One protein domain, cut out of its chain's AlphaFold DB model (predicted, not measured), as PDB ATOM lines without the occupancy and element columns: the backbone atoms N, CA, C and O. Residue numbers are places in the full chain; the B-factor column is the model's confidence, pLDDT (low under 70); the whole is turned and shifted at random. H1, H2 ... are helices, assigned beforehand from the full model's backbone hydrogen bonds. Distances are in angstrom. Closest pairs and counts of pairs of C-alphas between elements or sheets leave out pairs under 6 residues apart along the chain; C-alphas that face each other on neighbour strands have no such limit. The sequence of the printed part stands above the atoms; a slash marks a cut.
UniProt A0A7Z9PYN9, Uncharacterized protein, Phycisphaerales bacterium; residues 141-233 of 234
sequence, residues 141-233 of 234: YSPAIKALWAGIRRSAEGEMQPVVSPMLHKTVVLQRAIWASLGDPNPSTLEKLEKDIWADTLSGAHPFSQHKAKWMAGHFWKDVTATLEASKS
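Overview. This is residues 141 to 233 of the 234 residues of an uncharacterized protein of Phycisphaerales bacterium (UniProt A0A7Z9PYN9). What is the shape? One long helix, H4, crosses the helical hairpin H1 and H2 and, nearer its own start, H3. What makes it? The printed part has 93 residues with four named helices, H1 to H4, and is all helix, mostly crossed; it is compact, with radius of gyration of the C-alphas 13.0 A and spans of 39 by 28 by 17 A.

Arrangement. How does the hairpin stand? H1, residues 141 to 156, touches H2, residues 166 to 181, at a shallow tilt of 25 degrees, opposite ways; the closest C-alphas, Ala 144 and Ile 178, are 4.7 A apart. What touches the hub H4, residues 210 to 231? With residues 220 to 228 alone it touches H2, closest C-alphas Val 173 and Val 224, 5.2 A. With residues 227 to 231 alone it touches H1, closest C-alphas Ala 147 and Ser 231, 4.9 A. And H3? H3, residues 190 to 203, touches H4, closest C-alphas Glu 194 and Ala 217, 5.1 A, but is apart from H1 and H2. Every O i to N i+4 pair in the four helices is within hydrogen-bond range.

Along the chain. Where does H1 begin? C-alpha 141 is at (-20.506, -24.606, 31.644). How long is H4? It measures 31.1 A, ending with C-alpha 231 at (-13.979, -29.636, 21.936).

Size, cuts and confidence. Is there a cut? The printed part has no cut, and its three links are short. Where is confidence low? Residues 185 to 188 and 201 to 207 have pLDDT under 70.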
ATOM      1  N   TYR A 141     -21.822 -23.966  31.547       95.38
ATOM      2  CA  TYR A 141     -20.506 -24.606  31.644       95.38
ATOM      3  C   TYR A 141     -20.272 -25.680  30.578       95.38
ATOM      4  O   TYR A 141     -19.217 -26.312  30.558       95.38
ATOM      5  N   SER A 142     -21.219 -25.865  29.658       94.81
ATOM      6  CA  SER A 142     -21.119 -26.849  28.579       94.81
ATOM      7  C   SER A 142     -19.835 -26.692  27.746       94.81
ATOM      8  O   SER A 142     -19.176 -27.705  27.514       94.81
ATOM      9  N   PRO A 143     -19.394 -25.473  27.362       95.06
ATOM     10  CA  PRO A 143     -18.114 -25.300  26.670       95.06
ATOM     11  C   PRO A 143     -16.905 -25.774  27.494       95.06
ATOM     12  O   PRO A 143     -16.025 -26.448  26.958       95.06
ATOM     13  N   ALA A 144     -16.888 -25.492  28.801       96.25
ATOM     14  CA  ALA A 144     -15.804 -25.897  29.696       96.25
ATOM     15  C   ALA A 144     -15.740 -27.417  29.886       96.25
ATOM     16  O   ALA A 144     -14.650 -27.989  29.889       96.25
ATOM     17  N   ILE A 145     -16.896 -28.079  29.997       96.81
ATOM     18  CA  ILE A 145     -16.989 -29.543  30.082       96.81
ATOM     19  C   ILE A 145     -16.395 -30.184  28.826       96.81
ATOM     20  O   ILE A 145     -15.546 -31.069  28.931       96.81
ATOM     21  N   LYS A 146     -16.779 -29.693  27.643       95.19
ATOM     22  CA  LYS A 146     -16.256 -30.178  26.358       95.19
ATOM     23  C   LYS A 146     -14.751 -29.950  26.225       95.19
ATOM     24  O   LYS A 146     -14.023 -30.856  25.830       95.19
ATOM     25  N   ALA A 147     -14.262 -28.767  26.598       95.94
ATOM     26  CA  ALA A 147     -12.830 -28.466  26.591       95.94
ATOM     27  C   ALA A 147     -12.043 -29.388  27.538       95.94
ATOM     28  O   ALA A 147     -10.968 -29.875  27.181       95.94
ATOM     29  N   LEU A 148     -12.594 -29.665  28.726       97.25
ATOM     30  CA  LEU A 148     -12.007 -30.591  29.686       97.25
ATOM     31  C   LEU A 148     -11.907 -32.008  29.112       97.25
ATOM     32  O   LEU A 148     -10.829 -32.602  29.137       97.25
ATOM     33  N   TRP A 149     -13.008 -32.541  28.583       95.69
ATOM     34  CA  TRP A 149     -13.063 -33.894  28.031       95.69
ATOM     35  C   TRP A 149     -12.141 -34.067  26.826       95.69
ATOM     36  O   TRP A 149     -11.313 -34.981  26.820       95.69
ATOM     37  N   ALA A 150     -12.184 -33.128  25.876       95.00
ATOM     38  CA  ALA A 150     -11.281 -33.119  24.733       95.00
ATOM     39  C   ALA A 150      -9.811 -33.117  25.178       95.00
ATOM     40  O   ALA A 150      -9.011 -33.914  24.692       95.00
ATOM     41  N   GLY A 151      -9.433 -32.272  26.141       95.69
ATOM     42  CA  GLY A 151      -8.050 -32.222  26.614       95.69
ATOM     43  C   GLY A 151      -7.634 -33.459  27.419       95.69
ATOM     44  O   GLY A 151      -6.483 -33.888  27.329       95.69
ATOM     45  N   ILE A 152      -8.547 -34.086  28.169       95.44
ATOM     46  CA  ILE A 152      -8.282 -35.380  28.811       95.44
ATOM     47  C   ILE A 152      -8.014 -36.455  27.753       95.44
ATOM     48  O   ILE A 152      -6.997 -37.144  27.865       95.44
ATOM     49  N   ARG A 153      -8.872 -36.568  26.729       93.81
ATOM     50  CA  ARG A 153      -8.724 -37.550  25.646       93.81
ATOM     51  C   ARG A 153      -7.407 -37.352  24.896       93.81
ATOM     52  O   ARG A 153      -6.582 -38.260  24.882       93.81
ATOM     53  N   ARG A 154      -7.140 -36.129  24.421       94.69
ATOM     54  CA  ARG A 154      -5.885 -35.775  23.732       94.69
ATOM     55  C   ARG A 154      -4.640 -36.098  24.558       94.69
ATOM     56  O   ARG A 154      -3.621 -36.529  24.022       94.69
ATOM     57  N   SER A 155      -4.693 -35.882  25.874       94.56
ATOM     58  CA  SER A 155      -3.585 -36.237  26.765       94.56
ATOM     59  C   SER A 155      -3.400 -37.750  26.895       94.56
ATOM     60  O   SER A 155      -2.260 -38.193  27.004       94.56
ATOM     61  N   ALA A 156      -4.484 -38.524  26.946       91.94
ATOM     62  CA  ALA A 156      -4.437 -39.979  27.070       91.94
ATOM     63  C   ALA A 156      -3.987 -40.660  25.765       91.94
ATOM     64  O   ALA A 156      -3.287 -41.666  25.812       91.94
ATOM     65  N   GLU A 157      -4.324 -40.071  24.619       93.31
ATOM     66  CA  GLU A 157      -3.928 -40.527  23.279       93.31
ATOM     67  C   GLU A 157      -2.500 -40.100  22.889       93.31
ATOM     68  O   GLU A 157      -2.004 -40.472  21.829       93.31
ATOM     69  N   GLY A 158      -1.806 -39.341  23.747       93.06
ATOM     70  CA  GLY A 158      -0.435 -38.889  23.491       93.06
ATOM     71  C   GLY A 158      -0.328 -37.781  22.438       93.06
ATOM     72  O   GLY A 158       0.750 -37.551  21.893       93.06
ATOM     73  N   GLU A 159      -1.423 -37.074  22.152       95.19
ATOM     74  CA  GLU A 159      -1.454 -36.018  21.137       95.19
ATOM     75  C   GLU A 159      -0.862 -34.689  21.620       95.19
ATOM     76  O   GLU A 159      -0.474 -33.845  20.807       95.19
ATOM     77  N   MET A 160      -0.798 -34.474  22.938       93.94
ATOM     78  CA  MET A 160      -0.150 -33.294  23.517       93.94
ATOM     79  C   MET A 160       1.371 -33.373  23.356       93.94
ATOM     80  O   MET A 160       1.958 -34.445  23.487       93.94
ATOM     81  N   GLN A 161       2.017 -32.229  23.119       94.00
ATOM     82  CA  GLN A 161       3.465 -32.137  22.902       94.00
ATOM     83  C   GLN A 161       4.127 -31.420  24.091       94.00
ATOM     84  O   GLN A 161       4.338 -30.203  24.045       94.00
ATOM     85  N   PRO A 162       4.412 -32.140  25.195       92.12
ATOM     86  CA  PRO A 162       4.786 -31.515  26.450       92.12
ATOM     87  C   PRO A 162       6.168 -30.857  26.402       92.12
ATOM     88  O   PRO A 162       7.151 -31.469  25.991       92.12
ATOM     89  N   VAL A 163       6.252 -29.618  26.894       90.12
ATOM     90  CA  VAL A 163       7.523 -28.873  27.063       90.12
ATOM     91  C   VAL A 163       8.008 -28.810  28.514       90.12
ATOM     92  O   VAL A 163       9.069 -28.264  28.814       90.12
ATOM     93  N   VAL A 164       7.216 -29.382  29.417       89.75
ATOM     94  CA  VAL A 164       7.493 -29.619  30.839       89.75
ATOM     95  C   VAL A 164       7.050 -31.047  31.175       89.75
ATOM     96  O   VAL A 164       6.786 -31.833  30.266       89.75
ATOM     97  N   SER A 165       6.943 -31.424  32.454       91.88
ATOM     98  CA  SER A 165       6.383 -32.739  32.789       91.88
ATOM     99  C   SER A 165       4.981 -32.900  32.168       91.88
ATOM    100  O   SER A 165       4.192 -31.951  32.219       91.88
ATOM    101  N   PRO A 166       4.631 -34.070  31.596       93.62
ATOM    102  CA  PRO A 166       3.357 -34.248  30.891       93.62
ATOM    103  C   PRO A 166       2.134 -33.824  31.711       93.62
ATOM    104  O   PRO A 166       1.231 -33.168  31.199       93.62
ATOM    105  N   MET A 167       2.137 -34.118  33.015       92.69
ATOM    106  CA  MET A 167       1.040 -33.758  33.914       92.69
ATOM    107  C   MET A 167       0.930 -32.248  34.155       92.69
ATOM    108  O   MET A 167      -0.173 -31.696  34.142       92.69
ATOM    109  N   LEU A 168       2.058 -31.559  34.368       91.31
ATOM    110  CA  LEU A 168       2.049 -30.102  34.484       91.31
ATOM    111  C   LEU A 168       1.588 -29.484  33.165       91.31
ATOM    112  O   LEU A 168       0.774 -28.563  33.174       91.31
ATOM    113  N   HIS A 169       2.038 -30.043  32.038       93.75
ATOM    114  CA  HIS A 169       1.683 -29.528  30.727       93.75
ATOM    115  C   HIS A 169       0.186 -29.618  30.460       93.75
ATOM    116  O   HIS A 169      -0.455 -28.606  30.186       93.75
ATOM    117  N   LYS A 170      -0.383 -30.810  30.660       95.50
ATOM    118  CA  LYS A 170      -1.825 -31.057  30.606       95.50
ATOM    119  C   LYS A 170      -2.596 -30.088  31.502       95.50
ATOM    120  O   LYS A 170      -3.605 -29.533  31.085       95.50
ATOM    121  N   THR A 171      -2.117 -29.863  32.728       95.62
ATOM    122  CA  THR A 171      -2.770 -28.973  33.700       95.62
ATOM    123  C   THR A 171      -2.860 -27.536  33.185       95.62
ATOM    124  O   THR A 171      -3.930 -26.936  33.256       95.62
ATOM    125  N   VAL A 172      -1.768 -27.001  32.629       93.94
ATOM    126  CA  VAL A 172      -1.743 -25.648  32.051       93.94
ATOM    127  C   VAL A 172      -2.655 -25.561  30.827       93.94
ATOM    128  O   VAL A 172      -3.455 -24.632  30.732       93.94
ATOM    129  N   VAL A 173      -2.568 -26.537  29.917       95.62
ATOM    130  CA  VAL A 173      -3.393 -26.579  28.699       95.62
ATOM    131  C   VAL A 173      -4.880 -26.610  29.046       95.62
ATOM    132  O   VAL A 173      -5.637 -25.791  28.529       95.62
ATOM    133  N   LEU A 174      -5.294 -27.500  29.951       96.62
ATOM    134  CA  LEU A 174      -6.692 -27.639  30.354       96.62
ATOM    135  C   LEU A 174      -7.228 -26.377  31.028       96.62
ATOM    136  O   LEU A 174      -8.276 -25.887  30.623       96.62
ATOM    137  N   GLN A 175      -6.494 -25.795  31.981       95.25
ATOM    138  CA  GLN A 175      -6.933 -24.566  32.645       95.25
ATOM    139  C   GLN A 175      -7.141 -23.413  31.647       95.25
ATOM    140  O   GLN A 175      -8.119 -22.673  31.741       95.25
ATOM    141  N   ARG A 176      -6.237 -23.265  30.669       94.12
ATOM    142  CA  ARG A 176      -6.335 -22.219  29.639       94.12
ATOM    143  C   ARG A 176      -7.464 -22.482  28.651       94.12
ATOM    144  O   ARG A 176      -8.181 -21.547  28.312       94.12
ATOM    145  N   ALA A 177      -7.635 -23.727  28.208       94.88
ATOM    146  CA  ALA A 177      -8.720 -24.102  27.306       94.88
ATOM    147  C   ALA A 177     -10.095 -23.906  27.965       94.88
ATOM    148  O   ALA A 177     -11.005 -23.388  27.327       94.88
ATOM    149  N   ILE A 178     -10.228 -24.239  29.252       95.44
ATOM    150  CA  ILE A 178     -11.454 -24.021  30.026       95.44
ATOM    151  C   ILE A 178     -11.814 -22.533  30.064       95.44
ATOM    152  O   ILE A 178     -12.905 -22.171  29.628       95.44
ATOM    153  N   TRP A 179     -10.896 -21.657  30.484       94.00
ATOM    154  CA  TRP A 179     -11.166 -20.213  30.503       94.00
ATOM    155  C   TRP A 179     -11.478 -19.648  29.111       94.00
ATOM    156  O   TRP A 179     -12.436 -18.894  28.954       94.00
ATOM    157  N   ALA A 180     -10.744 -20.075  28.080       92.19
ATOM    158  CA  ALA A 180     -11.005 -19.654  26.704       92.19
ATOM    159  C   ALA A 180     -12.393 -20.085  26.207       92.19
ATOM    160  O   ALA A 180     -13.071 -19.314  25.530       92.19
ATOM    161  N   SER A 181     -12.839 -21.290  26.572       93.25
ATOM    162  CA  SER A 181     -14.150 -21.815  26.176       93.25
ATOM    163  C   SER A 181     -15.327 -21.065  26.809       93.25
ATOM    164  O   SER A 181     -16.404 -21.021  26.221       93.25
ATOM    165  N   LEU A 182     -15.120 -20.440  27.974       91.81
ATOM    166  CA  LEU A 182     -16.132 -19.644  28.675       91.81
ATOM    167  C   LEU A 182     -16.206 -18.192  28.175       91.81
ATOM    168  O   LEU A 182     -16.969 -17.393  28.711       91.81
ATOM    169  N   GLY A 183     -15.439 -17.849  27.133       82.50
ATOM    170  CA  GLY A 183     -15.438 -16.512  26.544       82.50
ATOM    171  C   GLY A 183     -14.670 -15.476  27.363       82.50
ATOM    172  O   GLY A 183     -14.825 -14.283  27.115       82.50
ATOM    173  N   ASP A 184     -13.837 -15.910  28.311       70.69
ATOM    174  CA  ASP A 184     -13.042 -15.009  29.138       70.69
ATOM    175  C   ASP A 184     -11.900 -14.418  28.281       70.69
ATOM    176  O   ASP A 184     -11.004 -15.163  27.862       70.69
ATOM    177  N   PRO A 185     -11.886 -13.107  27.957       58.03
ATOM    178  CA  PRO A 185     -10.895 -12.522  27.042       58.03
ATOM    179  C   PRO A 185      -9.478 -12.524  27.636       58.03
ATOM    180  O   PRO A 185      -8.480 -12.415  26.924       58.03
ATOM    181  N   ASN A 186      -9.387 -12.668  28.957       55.06
ATOM    182  CA  ASN A 186      -8.173 -12.781  29.741       55.06
ATOM    183  C   ASN A 186      -8.434 -13.938  30.721       55.06
ATOM    184  O   ASN A 186      -9.399 -13.840  31.468       55.06
ATOM    185  N   PRO A 187      -7.660 -15.036  30.681       56.72
ATOM    186  CA  PRO A 187      -6.266 -15.098  30.274       56.72
ATOM    187  C   PRO A 187      -6.050 -15.965  29.025       56.72
ATOM    188  O   PRO A 187      -5.045 -16.673  28.888       56.72
ATOM    189  N   SER A 188      -7.018 -15.884  28.117       68.19
ATOM    190  CA  SER A 188      -7.183 -16.708  26.921       68.19
ATOM    191  C   SER A 188      -6.402 -16.181  25.717       68.19
ATOM    192  O   SER A 188      -6.879 -16.234  24.584       68.19
ATOM    193  N   THR A 189      -5.190 -15.664  25.940       77.88
ATOM    194  CA  THR A 189      -4.302 -15.214  24.862       77.88
ATOM    195  C   THR A 189      -2.877 -15.720  25.061       77.88
ATOM    196  O   THR A 189      -2.394 -15.865  26.187       77.88
ATOM    197  N   LEU A 190      -2.175 -15.939  23.943       82.06
ATOM    198  CA  LEU A 190      -0.753 -16.290  23.937       82.06
ATOM    199  C   LEU A 190       0.093 -15.251  24.689       82.06
ATOM    200  O   LEU A 190       0.960 -15.619  25.476       82.06
ATOM    201  N   GLU A 191      -0.182 -13.961  24.482       84.25
ATOM    202  CA  GLU A 191       0.551 -12.871  25.136       84.25
ATOM    203  C   GLU A 191       0.407 -12.928  26.662       84.25
ATOM    204  O   GLU A 191       1.382 -12.757  27.396       84.25
ATOM    205  N   LYS A 192      -0.805 -13.196  27.164       84.06
ATOM    206  CA  LYS A 192      -1.025 -13.323  28.603       84.06
ATOM    207  C   LYS A 192      -0.320 -14.552  29.169       84.06
ATOM    208  O   LYS A 192       0.313 -14.448  30.215       84.06
ATOM    209  N   LEU A 193      -0.379 -15.684  28.471       82.75
ATOM    210  CA  LEU A 193       0.327 -16.895  28.878       82.75
ATOM    211  C   LEU A 193       1.849 -16.688  28.931       82.75
ATOM    212  O   LEU A 193       2.489 -17.145  29.872       82.75
ATOM    213  N   GLU A 194       2.421 -15.959  27.970       84.00
ATOM    214  CA  GLU A 194       3.835 -15.567  27.997       84.00
ATOM    215  C   GLU A 194       4.163 -14.731  29.241       84.00
ATOM    216  O   GLU A 194       5.130 -15.037  29.942       84.00
ATOM    217  N   LYS A 195       3.336 -13.722  29.557       83.88
ATOM    218  CA  LYS A 195       3.504 -12.887  30.761       83.88
ATOM    219  C   LYS A 195       3.417 -13.702  32.049       83.88
ATOM    220  O   LYS A 195       4.216 -13.473  32.952       83.88
ATOM    221  N   ASP A 196       2.482 -14.644  32.127       83.00
ATOM    222  CA  ASP A 196       2.287 -15.472  33.318       83.00
ATOM    223  C   ASP A 196       3.472 -16.437  33.518       83.00
ATOM    224  O   ASP A 196       4.045 -16.483  34.603       83.00
ATOM    225  N   ILE A 197       3.931 -17.115  32.457       82.44
ATOM    226  CA  ILE A 197       5.134 -17.969  32.507       82.44
ATOM    227  C   ILE A 197       6.364 -17.147  32.907       82.44
ATOM    228  O   ILE A 197       7.199 -17.601  33.691       82.44
ATOM    229  N   TRP A 198       6.492 -15.928  32.381       79.19
ATOM    230  CA  TRP A 198       7.589 -15.032  32.730       79.19
ATOM    231  C   TRP A 198       7.552 -14.606  34.205       79.19
ATOM    232  O   TRP A 198       8.583 -14.644  34.875       79.19
ATOM    233  N   ALA A 199       6.379 -14.263  34.742       79.50
ATOM    234  CA  ALA A 199       6.216 -13.906  36.151       79.50
ATOM    235  C   ALA A 199       6.560 -15.075  37.098       79.50
ATOM    236  O   ALA A 199       7.267 -14.881  38.093       79.50
ATOM    237  N   ASP A 200       6.147 -16.296  36.754       73.38
ATOM    238  CA  ASP A 200       6.505 -17.511  37.503       73.38
ATOM    239  C   ASP A 200       8.020 -17.775  37.470       73.38
ATOM    240  O   ASP A 200       8.620 -18.220  38.446       73.38
ATOM    241  N   THR A 201       8.672 -17.441  36.354       67.06
ATOM    242  CA  THR A 201      10.128 -17.570  36.201       67.06
ATOM    243  C   THR A 201      10.890 -16.606  37.106       67.06
ATOM    244  O   THR A 201      11.895 -16.986  37.703       67.06
ATOM    245  N   LEU A 202      10.417 -15.359  37.212       60.47
ATOM    246  CA  LEU A 202      11.031 -14.318  38.041       60.47
ATOM    247  C   LEU A 202      10.867 -14.573  39.544       60.47
ATOM    248  O   LEU A 202      11.692 -14.118  40.333       60.47
ATOM    249  N   SER A 203       9.811 -15.282  39.941       65.12
ATOM    250  CA  SER A 203       9.535 -15.638  41.337       65.12
ATOM    251  C   SER A 203      10.130 -16.990  41.761       65.12
ATOM    252  O   SER A 203      10.138 -17.308  42.950       65.12
ATOM    253  N   GLY A 204      10.641 -17.782  40.813       60.28
ATOM    254  CA  GLY A 204      11.167 -19.128  41.043       60.28
ATOM    255  C   GLY A 204      12.678 -19.210  41.302       60.28
ATOM    256  O   GLY A 204      13.452 -18.311  40.989       60.28
ATOM    257  N   ALA A 205      13.123 -20.360  41.822       51.97
ATOM    258  CA  ALA A 205      14.536 -20.657  42.108       51.97
ATOM    259  C   ALA A 205      15.402 -20.927  40.855       51.97
ATOM    260  O   ALA A 205      16.629 -20.975  40.945       51.97
ATOM    261  N   HIS A 206      14.777 -21.112  39.687       59.28
ATOM    262  CA  HIS A 206      15.454 -21.412  38.422       59.28
ATOM    263  C   HIS A 206      14.974 -20.478  37.308       59.28
ATOM    264  O   HIS A 206      14.179 -20.889  36.455       59.28
ATOM    265  N   PRO A 207      15.446 -19.221  37.303       68.19
ATOM    266  CA  PRO A 207      15.098 -18.282  36.257       68.19
ATOM    267  C   PRO A 207      15.623 -18.785  34.906       68.19
ATOM    268  O   PRO A 207      16.763 -19.230  34.778       68.19
ATOM    269  N   PHE A 208      14.787 -18.711  33.879       76.25
ATOM    270  CA  PHE A 208      15.161 -18.929  32.489       76.25
ATOM    271  C   PHE A 208      14.938 -17.663  31.666       76.25
ATOM    272  O   PHE A 208      14.336 -16.708  32.138       76.25
ATOM    273  N   SER A 209      15.464 -17.621  30.439       82.50
ATOM    274  CA  SER A 209      15.392 -16.425  29.597       82.50
ATOM    275  C   SER A 209      13.969 -16.136  29.106       82.50
ATOM    276  O   SER A 209      13.171 -17.052  28.893       82.50
ATOM    277  N   GLN A 210      13.681 -14.864  28.818       82.44
ATOM    278  CA  GLN A 210      12.419 -14.443  28.196       82.44
ATOM    279  C   GLN A 210      12.159 -15.183  26.870       82.44
ATOM    280  O   GLN A 210      11.030 -15.557  26.567       82.44
ATOM    281  N   HIS A 211      13.220 -15.488  26.112       85.81
ATOM    282  CA  HIS A 211      13.127 -16.315  24.909       85.81
ATOM    283  C   HIS A 211      12.560 -17.715  25.203       85.81
ATOM    284  O   HIS A 211      11.698 -18.199  24.470       85.81
ATOM    285  N   LYS A 212      13.004 -18.366  26.289       85.38
ATOM    286  CA  LYS A 212      12.466 -19.670  26.693       85.38
ATOM    287  C   LYS A 212      11.007 -19.553  27.149       85.38
ATOM    288  O   LYS A 212      10.212 -20.404  26.767       85.38
ATOM    289  N   ALA A 213      10.640 -18.491  27.872       85.19
ATOM    290  CA  ALA A 213       9.247 -18.236  28.259       85.19
ATOM    291  C   ALA A 213       8.325 -18.116  27.035       85.19
ATOM    292  O   ALA A 213       7.314 -18.812  26.954       85.19
ATOM    293  N   LYS A 214       8.729 -17.323  26.037       87.75
ATOM    294  CA  LYS A 214       8.006 -17.175  24.768       87.75
ATOM    295  C   LYS A 214       7.887 -18.492  24.000       87.75
ATOM    296  O   LYS A 214       6.811 -18.834  23.510       87.75
ATOM    297  N   TRP A 215       8.975 -19.260  23.917       91.25
ATOM    298  CA  TRP A 215       8.971 -20.576  23.275       91.25
ATOM    299  C   TRP A 215       8.005 -21.550  23.970       91.25
ATOM    300  O   TRP A 215       7.206 -22.201  23.293       91.25
ATOM    301  N   MET A 216       8.016 -21.602  25.309       90.56
ATOM    302  CA  MET A 216       7.097 -22.433  26.098       90.56
ATOM    303  C   MET A 216       5.642 -22.002  25.906       90.56
ATOM    304  O   MET A 216       4.789 -22.849  25.647       90.56
ATOM    305  N   ALA A 217       5.362 -20.696  25.974       90.50
ATOM    306  CA  ALA A 217       4.027 -20.144  25.761       90.50
ATOM    307  C   ALA A 217       3.457 -20.557  24.397       90.50
ATOM    308  O   ALA A 217       2.316 -21.006  24.323       90.50
ATOM    309  N   GLY A 218       4.267 -20.493  23.334       91.69
ATOM    310  CA  GLY A 218       3.868 -20.940  21.998       91.69
ATOM    311  C   GLY A 218       3.496 -22.427  21.938       91.69
ATOM    312  O   GLY A 218       2.499 -22.784  21.310       91.69
ATOM    313  N   HIS A 219       4.247 -23.293  22.625       92.75
ATOM    314  CA  HIS A 219       3.961 -24.732  22.663       92.75
ATOM    315  C   HIS A 219       2.686 -25.046  23.441       92.75
ATOM    316  O   HIS A 219       1.828 -25.772  22.944       92.75
ATOM    317  N   PHE A 220       2.521 -24.446  24.620       93.75
ATOM    318  CA  PHE A 220       1.272 -24.548  25.366       93.75
ATOM    319  C   PHE A 220       0.084 -24.068  24.537       93.75
ATOM    320  O   PHE A 220      -0.929 -24.754  24.461       93.75
ATOM    321  N   TRP A 221       0.208 -22.913  23.881       94.69
ATOM    322  CA  TRP A 221      -0.890 -22.315  23.129       94.69
ATOM    323  C   TRP A 221      -1.311 -23.143  21.913       94.69
ATOM    324  O   TRP A 221      -2.498 -23.203  21.582       94.69
ATOM    325  N   LYS A 222      -0.361 -23.839  21.277       95.19
ATOM    326  CA  LYS A 222      -0.660 -24.814  20.224       95.19
ATOM    327  C   LYS A 222      -1.571 -25.927  20.752       95.19
ATOM    328  O   LYS A 222      -2.586 -26.227  20.128       95.19
ATOM    329  N   ASP A 223      -1.253 -26.486  21.920       96.56
ATOM    330  CA  ASP A 223      -2.077 -27.525  22.543       96.56
ATOM    331  C   ASP A 223      -3.403 -26.996  23.101       96.56
ATOM    332  O   ASP A 223      -4.402 -27.714  23.047       96.56
ATOM    333  N   VAL A 224      -3.460 -25.750  23.578       95.75
ATOM    334  CA  VAL A 224      -4.721 -25.086  23.951       95.75
ATOM    335  C   VAL A 224      -5.632 -24.973  22.732       95.75
ATOM    336  O   VAL A 224      -6.777 -25.410  22.780       95.75
ATOM    337  N   THR A 225      -5.106 -24.465  21.616       94.94
ATOM    338  CA  THR A 225      -5.862 -24.297  20.367       94.94
ATOM    339  C   THR A 225      -6.383 -25.635  19.843       94.94
ATOM    340  O   THR A 225      -7.561 -25.752  19.519       94.94
ATOM    341  N   ALA A 226      -5.537 -26.669  19.822       96.12
ATOM    342  CA  ALA A 226      -5.945 -28.007  19.399       96.12
ATOM    343  C   ALA A 226      -6.995 -28.634  20.338       96.12
ATOM    344  O   ALA A 226      -7.890 -29.337  19.878       96.12
ATOM    345  N   THR A 227      -6.936 -28.344  21.644       95.94
ATOM    346  CA  THR A 227      -7.963 -28.776  22.611       95.94
ATOM    347  C   THR A 227      -9.301 -28.092  22.346       95.94
ATOM    348  O   THR A 227     -10.333 -28.754  22.327       95.94
ATOM    349  N   LEU A 228      -9.285 -26.780  22.103       94.62
ATOM    350  CA  LEU A 228     -10.486 -26.016  21.771       94.62
ATOM    351  C   LEU A 228     -11.110 -26.487  20.454       94.62
ATOM    352  O   LEU A 228     -12.329 -26.607  20.374       94.62
ATOM    353  N   GLU A 229     -10.301 -26.803  19.444       94.81
ATOM    354  CA  GLU A 229     -10.807 -27.345  18.181       94.81
ATOM    355  C   GLU A 229     -11.471 -28.711  18.379       94.81
ATOM    356  O   GLU A 229     -12.617 -28.898  17.976       94.81
ATOM    357  N   ALA A 230     -10.805 -29.627  19.089       93.06
ATOM    358  CA  ALA A 230     -11.356 -30.942  19.414       93.06
ATOM    359  C   ALA A 230     -12.632 -30.862  20.275       93.06
ATOM    360  O   ALA A 230     -13.510 -31.710  20.155       93.06
ATOM    361  N   SER A 231     -12.780 -29.824  21.106       92.88
ATOM    362  CA  SER A 231     -13.979 -29.636  21.936       92.88
ATOM    363  C   SER A 231     -15.252 -29.326  21.139       92.88
ATOM    364  O   SER A 231     -16.355 -29.491  21.655       92.88
ATOM    365  N   LYS A 232     -15.133 -28.895  19.875       88.62
ATOM    366  CA  LYS A 232     -16.295 -28.607  19.017       88.62
ATOM    367  C   LYS A 232     -17.047 -29.871  18.591       88.62
ATOM    368  O   LYS A 232     -18.220 -29.771  18.244       88.62
ATOM    369  N   SER A 233     -16.374 -31.022  18.605       79.25
ATOM    370  CA  SER A 233     -16.944 -32.334  18.277       79.25
ATOM    371  C   SER A 233     -17.396 -33.148  19.497       79.25
ATOM    372  O   SER A 233     -17.869 -34.264  19.311       79.25
TER     373      SER A 233